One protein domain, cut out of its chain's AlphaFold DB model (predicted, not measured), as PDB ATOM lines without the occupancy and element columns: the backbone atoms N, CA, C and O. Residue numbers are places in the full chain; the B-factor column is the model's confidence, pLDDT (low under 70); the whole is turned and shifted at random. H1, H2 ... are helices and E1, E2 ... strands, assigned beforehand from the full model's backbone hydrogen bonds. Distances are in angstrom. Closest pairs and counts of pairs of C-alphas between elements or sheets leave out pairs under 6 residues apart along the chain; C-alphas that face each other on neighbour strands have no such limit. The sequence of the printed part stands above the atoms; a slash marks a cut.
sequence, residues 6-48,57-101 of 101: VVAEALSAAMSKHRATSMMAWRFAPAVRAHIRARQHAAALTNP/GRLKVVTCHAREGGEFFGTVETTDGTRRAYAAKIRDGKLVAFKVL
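What this domain is: This is residues 6 to 48 and 57 to 101 of the 101 residues of an uncharacterized protein of Corynebacterium genitalium (UniProt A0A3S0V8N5). A twisted wall of four strands curls round one short helix, H1, while a longer helix, H2, runs side by side with H1 at the E4 edge, on the same face of the sheet. A long stretch with no named element, residues 16 to 29, joins the two helices. The printed part has 88 residues with two named helices and four named strands, in the order H1 H2 E1 E2 E3 E4; the sheet runs E1 - E2 - E3 - E4, antiparallel throughout, and the class is mixed, helices and strands. The whole is compact, with a radius of gyration of the C-alphas of 12.4 A, yet elongated in outline, spanning 41 by 26 by 19 A.

Where its parts are: H1, residues 6 to 15, begins at C-alpha 6 at (-35.006, -45.027, -37.044) and is 14.5 A long from first to last C-alpha. H2, residues 30 to 46, is 24.9 A long and ends at C-alpha 46 at (-49.205, -33.739, -17.429). E1, residues 60 to 67, spans 20.7 A and bends by 54 degrees at residue 63. E2, residues 71 to 77, spans 19.8 A, and E3, residues 83 to 91, spans 26.5 A. E4, residues 94 to 100, spans 17.4 A and ends at C-alpha 100 at (-46.272, -46.191, -28.127).

How they stand to each other: E1 to E4 form a meander, each strand the antiparallel neighbour of the one before, and each successive pair is a hairpin. N 65 and O 73 of E1 and E2 are 2.8 A apart, N 88 and O 72 of E3 and E2 2.7 A, and N 89 and O 97 of E3 and E4 2.8 A, each within hydrogen-bond range. H1 is on the sheet, which curls round it; the closest C-alphas of H1 and E4 are those of Val 6 and Leu 95, 6.7 A apart. With H1 on one face, helix and sheet make two layers. H1 and H2 touch, closest at the C-alphas of Ala 14 and Ile 36, 4.6 A apart. They run the same way at a shallow tilt of 28 degrees. H2 is on the same face, at a height over the sheet of 9.6 A. The closest C-alphas of H2 and E4 are those of Val 32 and Phe 98, 5.6 A apart. The edge strands E1 and E4 are apart. In H1 and H2 every O i to N i+4 pair is within hydrogen-bond range.

The domain as a whole: The C-alphas of Pro 48 and Glu 68 are the two farthest apart, at 42.1 A. Residues 49 to 56 are not printed, and C-alphas 48 and 57 are 18.4 A apart across that cut. The link from H1 to H2 is long, with 14 residues; the three links between strands are tight. The mean pLDDT of the printed part is 84.5, and it is under 70 at residues 17 to 22, 46 to 48 and 57 to 58.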
ATOM      1  N   VAL A   6     -33.822 -45.855 -36.760       87.94
ATOM      2  CA  VAL A   6     -35.006 -45.027 -37.044       87.94
ATOM      3  C   VAL A   6     -36.129 -45.247 -36.020       87.94
ATOM      4  O   VAL A   6     -36.894 -44.328 -35.731       87.94
ATOM      5  N   VAL A   7     -36.213 -46.446 -35.436       89.00
ATOM      6  CA  VAL A   7     -37.171 -46.785 -34.376       89.00
ATOM      7  C   VAL A   7     -36.680 -46.246 -33.032       89.00
ATOM      8  O   VAL A   7     -37.469 -45.654 -32.302       89.00
ATOM      9  N   ALA A   8     -35.383 -46.381 -32.730       87.88
ATOM     10  CA  ALA A   8     -34.763 -45.824 -31.522       87.88
ATOM     11  C   ALA A   8     -34.971 -44.307 -31.417       87.88
ATOM     12  O   ALA A   8     -35.330 -43.766 -30.368       87.88
ATOM     13  N   GLU A   9     -34.779 -43.626 -32.540       88.31
ATOM     14  CA  GLU A   9     -34.932 -42.188 -32.667       88.31
ATOM     15  C   GLU A   9     -36.404 -41.760 -32.519       88.31
ATOM     16  O   GLU A   9     -36.708 -40.802 -31.808       88.31
ATOM     17  N   ALA A  10     -37.345 -42.500 -33.119       88.88
ATOM     18  CA  ALA A  10     -38.775 -42.243 -32.953       88.88
ATOM     19  C   ALA A  10     -39.250 -42.463 -31.506       88.88
ATOM     20  O   ALA A  10     -40.039 -41.667 -30.996       88.88
ATOM     21  N   LEU A  11     -38.738 -43.498 -30.826       89.31
ATOM     22  CA  LEU A  11     -38.979 -43.742 -29.400       89.31
ATOM     23  C   LEU A  11     -38.463 -42.582 -28.548       89.31
ATOM     24  O   LEU A  11     -39.204 -42.047 -27.723       89.31
ATOM     25  N   SER A  12     -37.228 -42.149 -28.807       85.88
ATOM     26  CA  SER A  12     -36.602 -41.015 -28.124       85.88
ATOM     27  C   SER A  12     -37.403 -39.729 -28.312       85.88
ATOM     28  O   SER A  12     -37.741 -39.054 -27.340       85.88
ATOM     29  N   ALA A  13     -37.805 -39.430 -29.547       86.00
ATOM     30  CA  ALA A  13     -38.606 -38.254 -29.856       86.00
ATOM     31  C   ALA A  13     -39.999 -38.299 -29.205       86.00
ATOM     32  O   ALA A  13     -40.460 -37.284 -28.688       86.00
ATOM     33  N   ALA A  14     -40.668 -39.457 -29.208       86.12
ATOM     34  CA  ALA A  14     -42.015 -39.607 -28.659       86.12
ATOM     35  C   ALA A  14     -42.074 -39.452 -27.134       86.12
ATOM     36  O   ALA A  14     -43.105 -39.023 -26.616       86.12
ATOM     37  N   MET A  15     -41.006 -39.826 -26.423       82.31
ATOM     38  CA  MET A  15     -40.935 -39.738 -24.956       82.31
ATOM     39  C   MET A  15     -40.228 -38.471 -24.459       82.31
ATOM     40  O   MET A  15     -40.213 -38.213 -23.256       82.31
ATOM     41  N   SER A  16     -39.640 -37.678 -25.358       76.75
ATOM     42  CA  SER A  16     -38.987 -36.424 -24.993       76.75
ATOM     43  C   SER A  16     -39.997 -35.416 -24.437       76.75
ATOM     44  O   SER A  16     -41.022 -35.132 -25.059       76.75
ATOM     45  N   LYS A  17     -39.663 -34.825 -23.283       66.88
ATOM     46  CA  LYS A  17     -40.426 -33.730 -22.654       66.88
ATOM     47  C   LYS A  17     -40.268 -32.398 -23.395       66.88
ATOM     48  O   LYS A  17     -41.085 -31.499 -23.237       66.88
ATOM     49  N   HIS A  18     -39.231 -32.282 -24.222       62.12
ATOM     50  CA  HIS A  18     -38.983 -31.122 -25.070       62.12
ATOM     51  C   HIS A  18     -39.199 -31.474 -26.538       62.12
ATOM     52  O   HIS A  18     -39.065 -32.633 -26.938       62.12
ATOM     53  N   ARG A  19     -39.485 -30.455 -27.356       58.69
ATOM     54  CA  ARG A  19     -39.533 -30.569 -28.818       58.69
ATOM     55  C   ARG A  19     -38.134 -30.902 -29.350       58.69
ATOM     56  O   ARG A  19     -37.394 -30.023 -29.774       58.69
ATOM     57  N   ALA A  20     -37.768 -32.177 -29.303       59.00
ATOM     58  CA  ALA A  20     -36.541 -32.682 -29.888       59.00
ATOM     59  C   ALA A  20     -36.749 -32.799 -31.399       59.00
ATOM     60  O   ALA A  20     -37.618 -33.542 -31.870       59.00
ATOM     61  N   THR A  21     -35.979 -32.033 -32.168       62.09
ATOM     62  CA  THR A  21     -35.931 -32.201 -33.619       62.09
ATOM     63  C   THR A  21     -35.123 -33.455 -33.904       62.09
ATOM     64  O   THR A  21     -33.913 -33.466 -33.716       62.09
ATOM     65  N   SER A  22     -35.796 -34.521 -34.332       67.12
ATOM     66  CA  SER A  22     -35.109 -35.745 -34.731       67.12
ATOM     67  C   SER A  22     -34.300 -35.518 -36.009       67.12
ATOM     68  O   SER A  22     -34.848 -35.065 -37.018       67.12
ATOM     69  N   MET A  23     -33.026 -35.919 -36.003       72.56
ATOM     70  CA  MET A  23     -32.167 -35.873 -37.198       72.56
ATOM     71  C   MET A  23     -32.648 -36.837 -38.300       72.56
ATOM     72  O   MET A  23     -32.295 -36.681 -39.468       72.56
ATOM     73  N   MET A  24     -33.508 -37.805 -37.957       80.38
ATOM     74  CA  MET A  24     -34.124 -38.754 -38.891       80.38
ATOM     75  C   MET A  24     -35.579 -38.415 -39.235       80.38
ATOM     76  O   MET A  24     -36.248 -39.222 -39.878       80.38
ATOM     77  N   ALA A  25     -36.087 -37.232 -38.868       77.75
ATOM     78  CA  ALA A  25     -37.485 -36.858 -39.112       77.75
ATOM     79  C   ALA A  25     -37.906 -36.933 -40.597       77.75
ATOM     80  O   ALA A  25     -39.089 -37.127 -40.899       77.75
ATOM     81  N   TRP A  26     -36.946 -36.821 -41.522       85.31
ATOM     82  CA  TRP A  26     -37.146 -37.006 -42.962       85.31
ATOM     83  C   TRP A  26     -37.488 -38.459 -43.349       85.31
ATOM     84  O   TRP A  26     -38.167 -38.684 -44.350       85.31
ATOM     85  N   ARG A  27     -37.084 -39.446 -42.536       89.06
ATOM     86  CA  ARG A  27     -37.415 -40.877 -42.691       89.06
ATOM     87  C   ARG A  27     -38.769 -41.243 -42.089       89.06
ATOM     88  O   ARG A  27     -39.223 -42.370 -42.270       89.06
ATOM     89  N   PHE A  28     -39.411 -40.337 -41.352       90.62
ATOM     90  CA  PHE A  28     -40.702 -40.599 -40.720       90.62
ATOM     91  C   PHE A  28     -41.840 -40.262 -41.681       90.62
ATOM     92  O   PHE A  28     -41.875 -39.175 -42.256       90.62
ATOM     93  N   ALA A  29     -42.819 -41.152 -41.818       92.94
ATOM     94  CA  ALA A  29     -44.058 -40.822 -42.509       92.94
ATOM     95  C   ALA A  29     -44.821 -39.691 -41.777       92.94
ATOM     96  O   ALA A  29     -44.666 -39.519 -40.561       92.94
ATOM     97  N   PRO A  30     -45.680 -38.920 -42.473       91.31
ATOM     98  CA  PRO A  30     -46.453 -37.839 -41.856       91.31
ATOM     99  C   PRO A  30     -47.251 -38.272 -40.618       91.31
ATOM    100  O   PRO A  30     -47.217 -37.577 -39.603       91.31
ATOM    101  N   ALA A  31     -47.891 -39.445 -40.665       89.62
ATOM    102  CA  ALA A  31     -48.658 -39.996 -39.546       89.62
ATOM    103  C   ALA A  31     -47.784 -40.266 -38.306       89.62
ATOM    104  O   ALA A  31     -48.184 -39.962 -37.185       89.62
ATOM    105  N   VAL A  32     -46.556 -40.757 -38.506       91.56
ATOM    106  CA  VAL A  32     -45.585 -40.986 -37.425       91.56
ATOM    107  C   VAL A  32     -45.194 -39.666 -36.767       91.56
ATOM    108  O   VAL A  32     -45.215 -39.553 -35.542       91.56
ATOM    109  N   ARG A  33     -44.911 -38.631 -37.567       90.12
ATOM    110  CA  ARG A  33     -44.617 -37.291 -37.035       90.12
ATOM    111  C   ARG A  33     -45.798 -36.712 -36.257       90.12
ATOM    112  O   ARG A  33     -45.582 -36.114 -35.206       90.12
ATOM    113  N   ALA A  34     -47.022 -36.887 -36.752       90.69
ATOM    114  CA  ALA A  34     -48.231 -36.443 -36.062       90.69
ATOM    115  C   ALA A  34     -48.404 -37.159 -34.711       90.69
ATOM    116  O   ALA A  34     -48.650 -36.498 -33.703       90.69
ATOM    117  N   HIS A  35     -48.180 -38.477 -34.662       90.06
ATOM    118  CA  HIS A  35     -48.229 -39.246 -33.417       90.06
ATOM    119  C   HIS A  35     -47.176 -38.779 -32.401       90.06
ATOM    120  O   HIS A  35     -47.512 -38.530 -31.245       90.06
ATOM    121  N   ILE A  36     -45.922 -38.595 -32.832       89.06
ATOM    122  CA  ILE A  36     -44.841 -38.081 -31.973       89.06
ATOM    123  C   ILE A  36     -45.223 -36.713 -31.390       89.06
ATOM    124  O   ILE A  36     -45.105 -36.508 -30.184       89.06
ATOM    125  N   ARG A  37     -45.747 -35.796 -32.216       87.81
ATOM    126  CA  ARG A  37     -46.197 -34.469 -31.757       87.81
ATOM    127  C   ARG A  37     -47.331 -34.560 -30.737       87.81
ATOM    128  O   ARG A  37     -47.279 -33.875 -29.721       87.81
ATOM    129  N   ALA A  38     -48.326 -35.414 -30.977       88.31
ATOM    130  CA  ALA A  38     -49.434 -35.618 -30.044       88.31
ATOM    131  C   ALA A  38     -48.944 -36.141 -28.683       88.31
ATOM    132  O   ALA A  38     -49.403 -35.685 -27.637       88.31
ATOM    133  N   ARG A  39     -47.962 -37.052 -28.684       86.62
ATOM    134  CA  ARG A  39     -47.342 -37.583 -27.462       86.62
ATOM    135  C   ARG A  39     -46.552 -36.526 -26.695       86.62
ATOM    136  O   ARG A  39     -46.732 -36.415 -25.485       86.62
ATOM    137  N   GLN A  40     -45.742 -35.731 -27.389       84.88
ATOM    138  CA  GLN A  40     -45.011 -34.611 -26.788       84.88
ATOM    139  C   GLN A  40     -45.972 -33.600 -26.145       84.88
ATOM    140  O   GLN A  40     -45.755 -33.170 -25.017       84.88
ATOM    141  N   HIS A  41     -47.073 -33.277 -26.829       83.62
ATOM    142  CA  HIS A  41     -48.101 -32.381 -26.299       83.62
ATOM    143  C   HIS A  41     -48.781 -32.951 -25.043       83.62
ATOM    144  O   HIS A  41     -48.912 -32.256 -24.040       83.62
ATOM    145  N   ALA A  42     -49.160 -34.234 -25.051       81.81
ATOM    146  CA  ALA A  42     -49.750 -34.893 -23.882       81.81
ATOM    147  C   ALA A  42     -48.791 -34.935 -22.672       81.81
ATOM    148  O   ALA A  42     -49.221 -34.762 -21.532       81.81
ATOM    149  N   ALA A  43     -47.489 -35.125 -22.911       75.19
ATOM    150  CA  ALA A  43     -46.465 -35.110 -21.864       75.19
ATOM    151  C   ALA A  43     -46.243 -33.710 -21.260       75.19
ATOM    152  O   ALA A  43     -45.960 -33.596 -20.067       75.19
ATOM    153  N   ALA A  44     -46.388 -32.654 -22.069       73.31
ATOM    154  CA  ALA A  44     -46.302 -31.268 -21.610       73.31
ATOM    155  C   ALA A  44     -47.494 -30.869 -20.721       73.31
ATOM    156  O   ALA A  44     -47.321 -30.111 -19.776       73.31
ATOM    157  N   LEU A  45     -48.689 -31.411 -20.984       73.31
ATOM    158  CA  LEU A  45     -49.897 -31.132 -20.194       73.31
ATOM    159  C   LEU A  45     -49.920 -31.816 -18.817       73.31
ATOM    160  O   LEU A  45     -50.672 -31.402 -17.943       73.31
ATOM    161  N   THR A  46     -49.143 -32.884 -18.628       68.56
ATOM    162  CA  THR A  46     -49.205 -33.739 -17.429       68.56
ATOM    163  C   THR A  46     -48.120 -33.448 -16.393       68.56
ATOM    164  O   THR A  46     -48.224 -33.939 -15.273       68.56
ATOM    165  N   ASN A  47     -47.100 -32.647 -16.719       57.50
ATOM    166  CA  ASN A  47     -46.019 -32.318 -15.790       57.50
ATOM    167  C   ASN A  47     -46.007 -30.809 -15.476       57.50
ATOM    168  O   ASN A  47     -45.879 -30.018 -16.412       57.50
ATOM    169  N   PRO A  48     -46.076 -30.380 -14.198       52.06
ATOM    170  CA  PRO A  48     -45.768 -28.998 -13.838       52.06
ATOM    171  C   PRO A  48     -44.301 -28.672 -14.189       52.06
ATOM    172  O   PRO A  48     -43.459 -29.576 -14.205       52.06
ATOM    173  N   GLY A  57     -32.005 -38.377 -20.310       54.38
ATOM    174  CA  GLY A  57     -32.049 -39.710 -19.772       54.38
ATOM    175  C   GLY A  57     -32.378 -40.640 -20.929       54.38
ATOM    176  O   GLY A  57     -33.421 -40.539 -21.578       54.38
ATOM    177  N   ARG A  58     -31.409 -41.495 -21.244       64.06
ATOM    178  CA  ARG A  58     -31.517 -42.468 -22.324       64.06
ATOM    179  C   ARG A  58     -32.673 -43.409 -22.011       64.06
ATOM    180  O   ARG A  58     -32.660 -44.088 -20.989       64.06
ATOM    181  N   LEU A  59     -33.642 -43.467 -22.918       77.19
ATOM    182  CA  LEU A  59     -34.599 -44.565 -22.983       77.19
ATOM    183  C   LEU A  59     -33.846 -45.890 -23.046       77.19
ATOM    184  O   LEU A  59     -32.937 -46.057 -23.866       77.19
ATOM    185  N   LYS A  60     -34.248 -46.841 -22.207       85.75
ATOM    186  CA  LYS A  60     -33.692 -48.188 -22.231       85.75
ATOM    187  C   LYS A  60     -34.649 -49.101 -22.979       85.75
ATOM    188  O   LYS A  60     -35.783 -49.301 -22.558       85.75
ATOM    189  N   VAL A  61     -34.193 -49.679 -24.084       85.94
ATOM    190  CA  VAL A  61     -34.926 -50.764 -24.746       85.94
ATOM    191  C   VAL A  61     -34.783 -52.017 -23.883       85.94
ATOM    192  O   VAL A  61     -33.668 -52.487 -23.660       85.94
ATOM    193  N   VAL A  62     -35.901 -52.522 -23.362       89.06
ATOM    194  CA  VAL A  62     -35.949 -53.699 -22.478       89.06
ATOM    195  C   VAL A  62     -36.115 -54.965 -23.307       89.06
ATOM    196  O   VAL A  62     -35.352 -55.915 -23.150       89.06
ATOM    197  N   THR A  63     -37.074 -54.955 -24.231       90.56
ATOM    198  CA  THR A  63     -37.257 -56.019 -25.221       90.56
ATOM    199  C   THR A  63     -37.377 -55.414 -26.610       90.56
ATOM    200  O   THR A  63     -37.938 -54.332 -26.777       90.56
ATOM    201  N   CYS A  64     -36.843 -56.112 -27.609       92.06
ATOM    202  CA  CYS A  64     -36.967 -55.744 -29.011       92.06
ATOM    203  C   CYS A  64     -37.095 -57.017 -29.837       92.06
ATOM    204  O   CYS A  64     -36.208 -57.868 -29.827       92.06
ATOM    205  N   HIS A  65     -38.193 -57.116 -30.568       92.44
ATOM    206  CA  HIS A  65     -38.498 -58.205 -31.476       92.44
ATOM    207  C   HIS A  65     -38.718 -57.633 -32.870       92.44
ATOM    208  O   HIS A  65     -39.249 -56.530 -33.018       92.44
ATOM    209  N   ALA A  66     -38.322 -58.399 -33.879       91.38
ATOM    210  CA  ALA A  66     -38.591 -58.107 -35.275       91.38
ATOM    211  C   ALA A  66     -39.442 -59.235 -35.872       91.38
ATOM    212  O   ALA A  66     -39.289 -60.398 -35.499       91.38
ATOM    213  N   ARG A  67     -40.347 -58.884 -36.782       88.56
ATOM    214  CA  ARG A  67     -41.141 -59.808 -37.599       88.56
ATOM    215  C   ARG A  67     -40.802 -59.618 -39.070       88.56
ATOM    216  O   ARG A  67     -40.321 -58.560 -39.486       88.56
ATOM    217  N   GLU A  68     -41.094 -60.650 -39.852       81.38
ATOM    218  CA  GLU A  68     -41.023 -60.590 -41.307       81.38
ATOM    219  C   GLU A  68     -41.858 -59.406 -41.836       81.38
ATOM    220  O   GLU A  68     -42.933 -59.101 -41.319       81.38
ATOM    221  N   GLY A  69     -41.330 -58.681 -42.828       84.50
ATOM    222  CA  GLY A  69     -41.984 -57.487 -43.380       84.50
ATOM    223  C   GLY A  69     -41.663 -56.156 -42.682       84.50
ATOM    224  O   GLY A  69     -42.368 -55.169 -42.912       84.50
ATOM    225  N   GLY A  70     -40.606 -56.110 -41.860       89.25
ATOM    226  CA  GLY A  70     -40.049 -54.866 -41.308       89.25
ATOM    227  C   GLY A  70     -40.792 -54.330 -40.085       89.25
ATOM    228  O   GLY A  70     -40.756 -53.129 -39.815       89.25
ATOM    229  N   GLU A  71     -41.499 -55.193 -39.360       93.00
ATOM    230  CA  GLU A  71     -42.201 -54.824 -38.132       93.00
ATOM    231  C   GLU A  71     -41.319 -55.044 -36.905       93.00
ATOM    232  O   GLU A  71     -40.681 -56.082 -36.760       93.00
ATOM    233  N   PHE A  72     -41.318 -54.068 -36.001       93.31
ATOM    234  CA  PHE A  72     -40.559 -54.066 -34.757       93.31
ATOM    235  C   PHE A  72     -41.502 -53.793 -33.596       93.31
ATOM    236  O   PHE A  72     -42.330 -52.888 -33.664       93.31
ATOM    237  N   PHE A  73     -41.371 -54.536 -32.508       94.19
ATOM    238  CA  PHE A  73     -42.180 -54.332 -31.312       94.19
ATOM    239  C   PHE A  73     -41.415 -54.766 -30.076       94.19
ATOM    240  O   PHE A  73     -40.472 -55.553 -30.141       94.19
ATOM    241  N   GLY A  74     -41.820 -54.243 -28.933       94.38
ATOM    242  CA  GLY A  74     -41.145 -54.547 -27.689       94.38
ATOM    243  C   GLY A  74     -41.540 -53.587 -26.594       94.38
ATOM    244  O   GLY A  74     -42.612 -52.982 -26.630       94.38
ATOM    245  N   THR A  75     -40.658 -53.461 -25.614       94.00
ATOM    246  CA  THR A  75     -40.873 -52.621 -24.443       94.00
ATOM    247  C   THR A  75     -39.683 -51.704 -24.231       94.00
ATOM    248  O   THR A  75     -38.525 -52.100 -24.384       94.00
ATOM    249  N   VAL A  76     -39.980 -50.458 -23.885       91.00
ATOM    250  CA  VAL A  76     -39.008 -49.464 -23.446       91.00
ATOM    251  C   VAL A  76     -39.291 -49.078 -22.008       91.00
ATOM    252  O   VAL A  76     -40.442 -49.051 -21.578       91.00
ATOM    253  N   GLU A  77     -38.238 -48.766 -21.276       89.12
ATOM    254  CA  GLU A  77     -38.295 -48.186 -19.943       89.12
ATOM    255  C   GLU A  77     -37.865 -46.723 -20.054       89.12
ATOM    256  O   GLU A  77     -36.803 -46.405 -20.607       89.12
ATOM    257  N   THR A  78     -38.741 -45.825 -19.614       82.06
ATOM    258  CA  THR A  78     -38.472 -44.391 -19.535       82.06
ATOM    259  C   THR A  78     -37.635 -44.081 -18.294       82.06
ATOM    260  O   THR A  78     -37.407 -44.923 -17.429       82.06
ATOM    261  N   THR A  79     -37.131 -42.855 -18.207       75.62
ATOM    262  CA  THR A  79     -36.187 -42.426 -17.161       75.62
ATOM    263  C   THR A  79     -36.776 -42.420 -15.753       75.62
ATOM    264  O   THR A  79     -36.041 -42.476 -14.779       75.62
ATOM    265  N   ASP A  80     -38.097 -42.320 -15.655       78.00
ATOM    266  CA  ASP A  80     -38.901 -42.441 -14.437       78.00
ATOM    267  C   ASP A  80     -39.203 -43.908 -14.065       78.00
ATOM    268  O   ASP A  80     -39.959 -44.156 -13.133       78.00
ATOM    269  N   GLY A  81     -38.641 -44.886 -14.787       82.06
ATOM    270  CA  GLY A  81     -38.851 -46.318 -14.550       82.06
ATOM    271  C   GLY A  81     -40.150 -46.873 -15.145       82.06
ATOM    272  O   GLY A  81     -40.407 -48.074 -15.053       82.06
ATOM    273  N   THR A  82     -40.966 -46.034 -15.790       85.81
ATOM    274  CA  THR A  82     -42.215 -46.471 -16.418       85.81
ATOM    275  C   THR A  82     -41.927 -47.326 -17.654       85.81
ATOM    276  O   THR A  82     -41.168 -46.946 -18.546       85.81
ATOM    277  N   ARG A  83     -42.570 -48.493 -17.754       90.31
ATOM    278  CA  ARG A  83     -42.461 -49.358 -18.936       90.31
ATOM    279  C   ARG A  83     -43.590 -49.092 -19.914       90.31
ATOM    280  O   ARG A  83     -44.754 -49.043 -19.533       90.31
ATOM    281  N   ARG A  84     -43.241 -48.964 -21.192       90.50
ATOM    282  CA  ARG A  84     -44.194 -48.782 -22.288       90.50
ATOM    283  C   ARG A  84     -43.917 -49.764 -23.402       90.50
ATOM    284  O   ARG A  84     -42.770 -49.964 -23.801       90.50
ATOM    285  N   ALA A  85     -44.979 -50.357 -23.925       93.44
ATOM    286  CA  ALA A  85     -44.892 -51.165 -25.126       93.44
ATOM    287  C   ALA A  85     -44.868 -50.267 -26.369       93.44
ATOM    288  O   ALA A  85     -45.462 -49.186 -26.387       93.44
ATOM    289  N   TYR A  86     -44.194 -50.716 -27.420       94.31
ATOM    290  CA  TYR A  86     -44.178 -50.031 -28.704       94.31
ATOM    291  C   TYR A  86     -44.343 -51.007 -29.863       94.31
ATOM    292  O   TYR A  86     -43.995 -52.185 -29.764       94.31
ATOM    293  N   ALA A  87     -44.837 -50.473 -30.977       94.94
ATOM    294  CA  ALA A  87     -44.847 -51.128 -32.273       94.94
ATOM    295  C   ALA A  87     -44.441 -50.125 -33.360       94.94
ATOM    296  O   ALA A  87     -44.826 -48.954 -33.330       94.94
ATOM    297  N   ALA A  88     -43.658 -50.588 -34.322       95.06
ATOM    298  CA  ALA A  88     -43.100 -49.809 -35.409       95.06
ATOM    299  C   ALA A  88     -43.059 -50.648 -36.689       95.06
ATOM    300  O   ALA A  88     -42.877 -51.859 -36.637       95.06
ATOM    301  N   LYS A  89     -43.199 -50.003 -37.846       95.12
ATOM    302  CA  LYS A  89     -43.058 -50.648 -39.152       95.12
ATOM    303  C   LYS A  89     -42.160 -49.826 -40.050       95.12
ATOM    304  O   LYS A  89     -42.421 -48.640 -40.265       95.12
ATOM    305  N   ILE A  90     -41.138 -50.471 -40.593       93.81
ATOM    306  CA  ILE A  90     -40.219 -49.905 -41.570       93.81
ATOM    307  C   ILE A  90     -40.555 -50.468 -42.950       93.81
ATOM    308  O   ILE A  90     -40.736 -51.672 -43.112       93.81
ATOM    309  N   ARG A  91     -40.612 -49.593 -43.955       93.06
ATOM    310  CA  ARG A  91     -40.614 -49.961 -45.377       93.06
ATOM    311  C   ARG A  91     -39.651 -49.054 -46.121       93.06
ATOM    312  O   ARG A  91     -39.657 -47.850 -45.880       93.06
ATOM    313  N   ASP A  92     -38.801 -49.633 -46.965       89.25
ATOM    314  CA  ASP A  92     -37.826 -48.897 -47.786       89.25
ATOM    315  C   ASP A  92     -36.962 -47.922 -46.963       89.25
ATOM    316  O   ASP A  92     -36.753 -46.762 -47.315       89.25
ATOM    317  N   GLY A  93     -36.537 -48.367 -45.774       87.31
ATOM    318  CA  GLY A  93     -35.762 -47.559 -44.831       87.31
ATOM    319  C   GLY A  93     -36.540 -46.424 -44.145       87.31
ATOM    320  O   GLY A  93     -35.948 -45.672 -43.368       87.31
ATOM    321  N   LYS A  94     -37.849 -46.286 -44.376       92.12
ATOM    322  CA  LYS A  94     -38.714 -45.265 -43.768       92.12
ATOM    323  C   LYS A  94     -39.605 -45.861 -42.692       92.12
ATOM    324  O   LYS A  94     -40.163 -46.942 -42.858       92.12
ATOM    325  N   LEU A  95     -39.788 -45.124 -41.602       94.00
ATOM    326  CA  LEU A  95     -40.725 -45.485 -40.544       94.00
ATOM    327  C   LEU A  95     -42.136 -45.077 -40.981       94.00
ATOM    328  O   LEU A  95     -42.467 -43.888 -40.995       94.00
ATOM    329  N   VAL A  96     -42.946 -46.060 -41.374       95.12
ATOM    330  CA  VAL A  96     -44.276 -45.846 -41.972       95.12
ATOM    331  C   VAL A  96     -45.418 -45.974 -40.966       95.12
ATOM    332  O   VAL A  96     -46.443 -45.318 -41.130       95.12
ATOM    333  N   ALA A  97     -45.228 -46.752 -39.901       93.12
ATOM    334  CA  ALA A  97     -46.158 -46.838 -38.781       93.12
ATOM    335  C   ALA A  97     -45.385 -46.859 -37.464       93.12
ATOM    336  O   ALA A  97     -44.300 -47.434 -37.384       93.12
ATOM    337  N   PHE A  98     -45.937 -46.219 -36.439       94.81
ATOM    338  CA  PHE A  98     -45.312 -46.122 -35.127       94.81
ATOM    339  C   PHE A  98     -46.368 -45.813 -34.069       94.81
ATOM    340  O   PHE A  98     -47.178 -44.902 -34.254       94.81
ATOM    341  N   LYS A  99     -46.345 -46.558 -32.966       93.69
ATOM    342  CA  LYS A  99     -47.213 -46.340 -31.812       93.69
ATOM    343  C   LYS A  99     -46.479 -46.710 -30.530       93.69
ATOM    344  O   LYS A  99     -45.861 -47.771 -30.456       93.69
ATOM    345  N   VAL A 100     -46.611 -45.860 -29.517       91.12
ATOM    346  CA  VAL A 100     -46.272 -46.191 -28.127       91.12
ATOM    347  C   VAL A 100     -47.569 -46.304 -27.339       91.12
ATOM    348  O   VAL A 100     -48.449 -45.449 -27.482       91.12
ATOM    349  N   LEU A 101     -47.688 -47.374 -26.558       86.88
ATOM    350  CA  LEU A 101     -48.843 -47.664 -25.715       86.88
ATOM    351  C   LEU A 101     -48.733 -46.923 -24.367       86.88
ATOM    352  O   LEU A 101     -47.611 -46.763 -23.820       86.88
TER     353      LEU A 101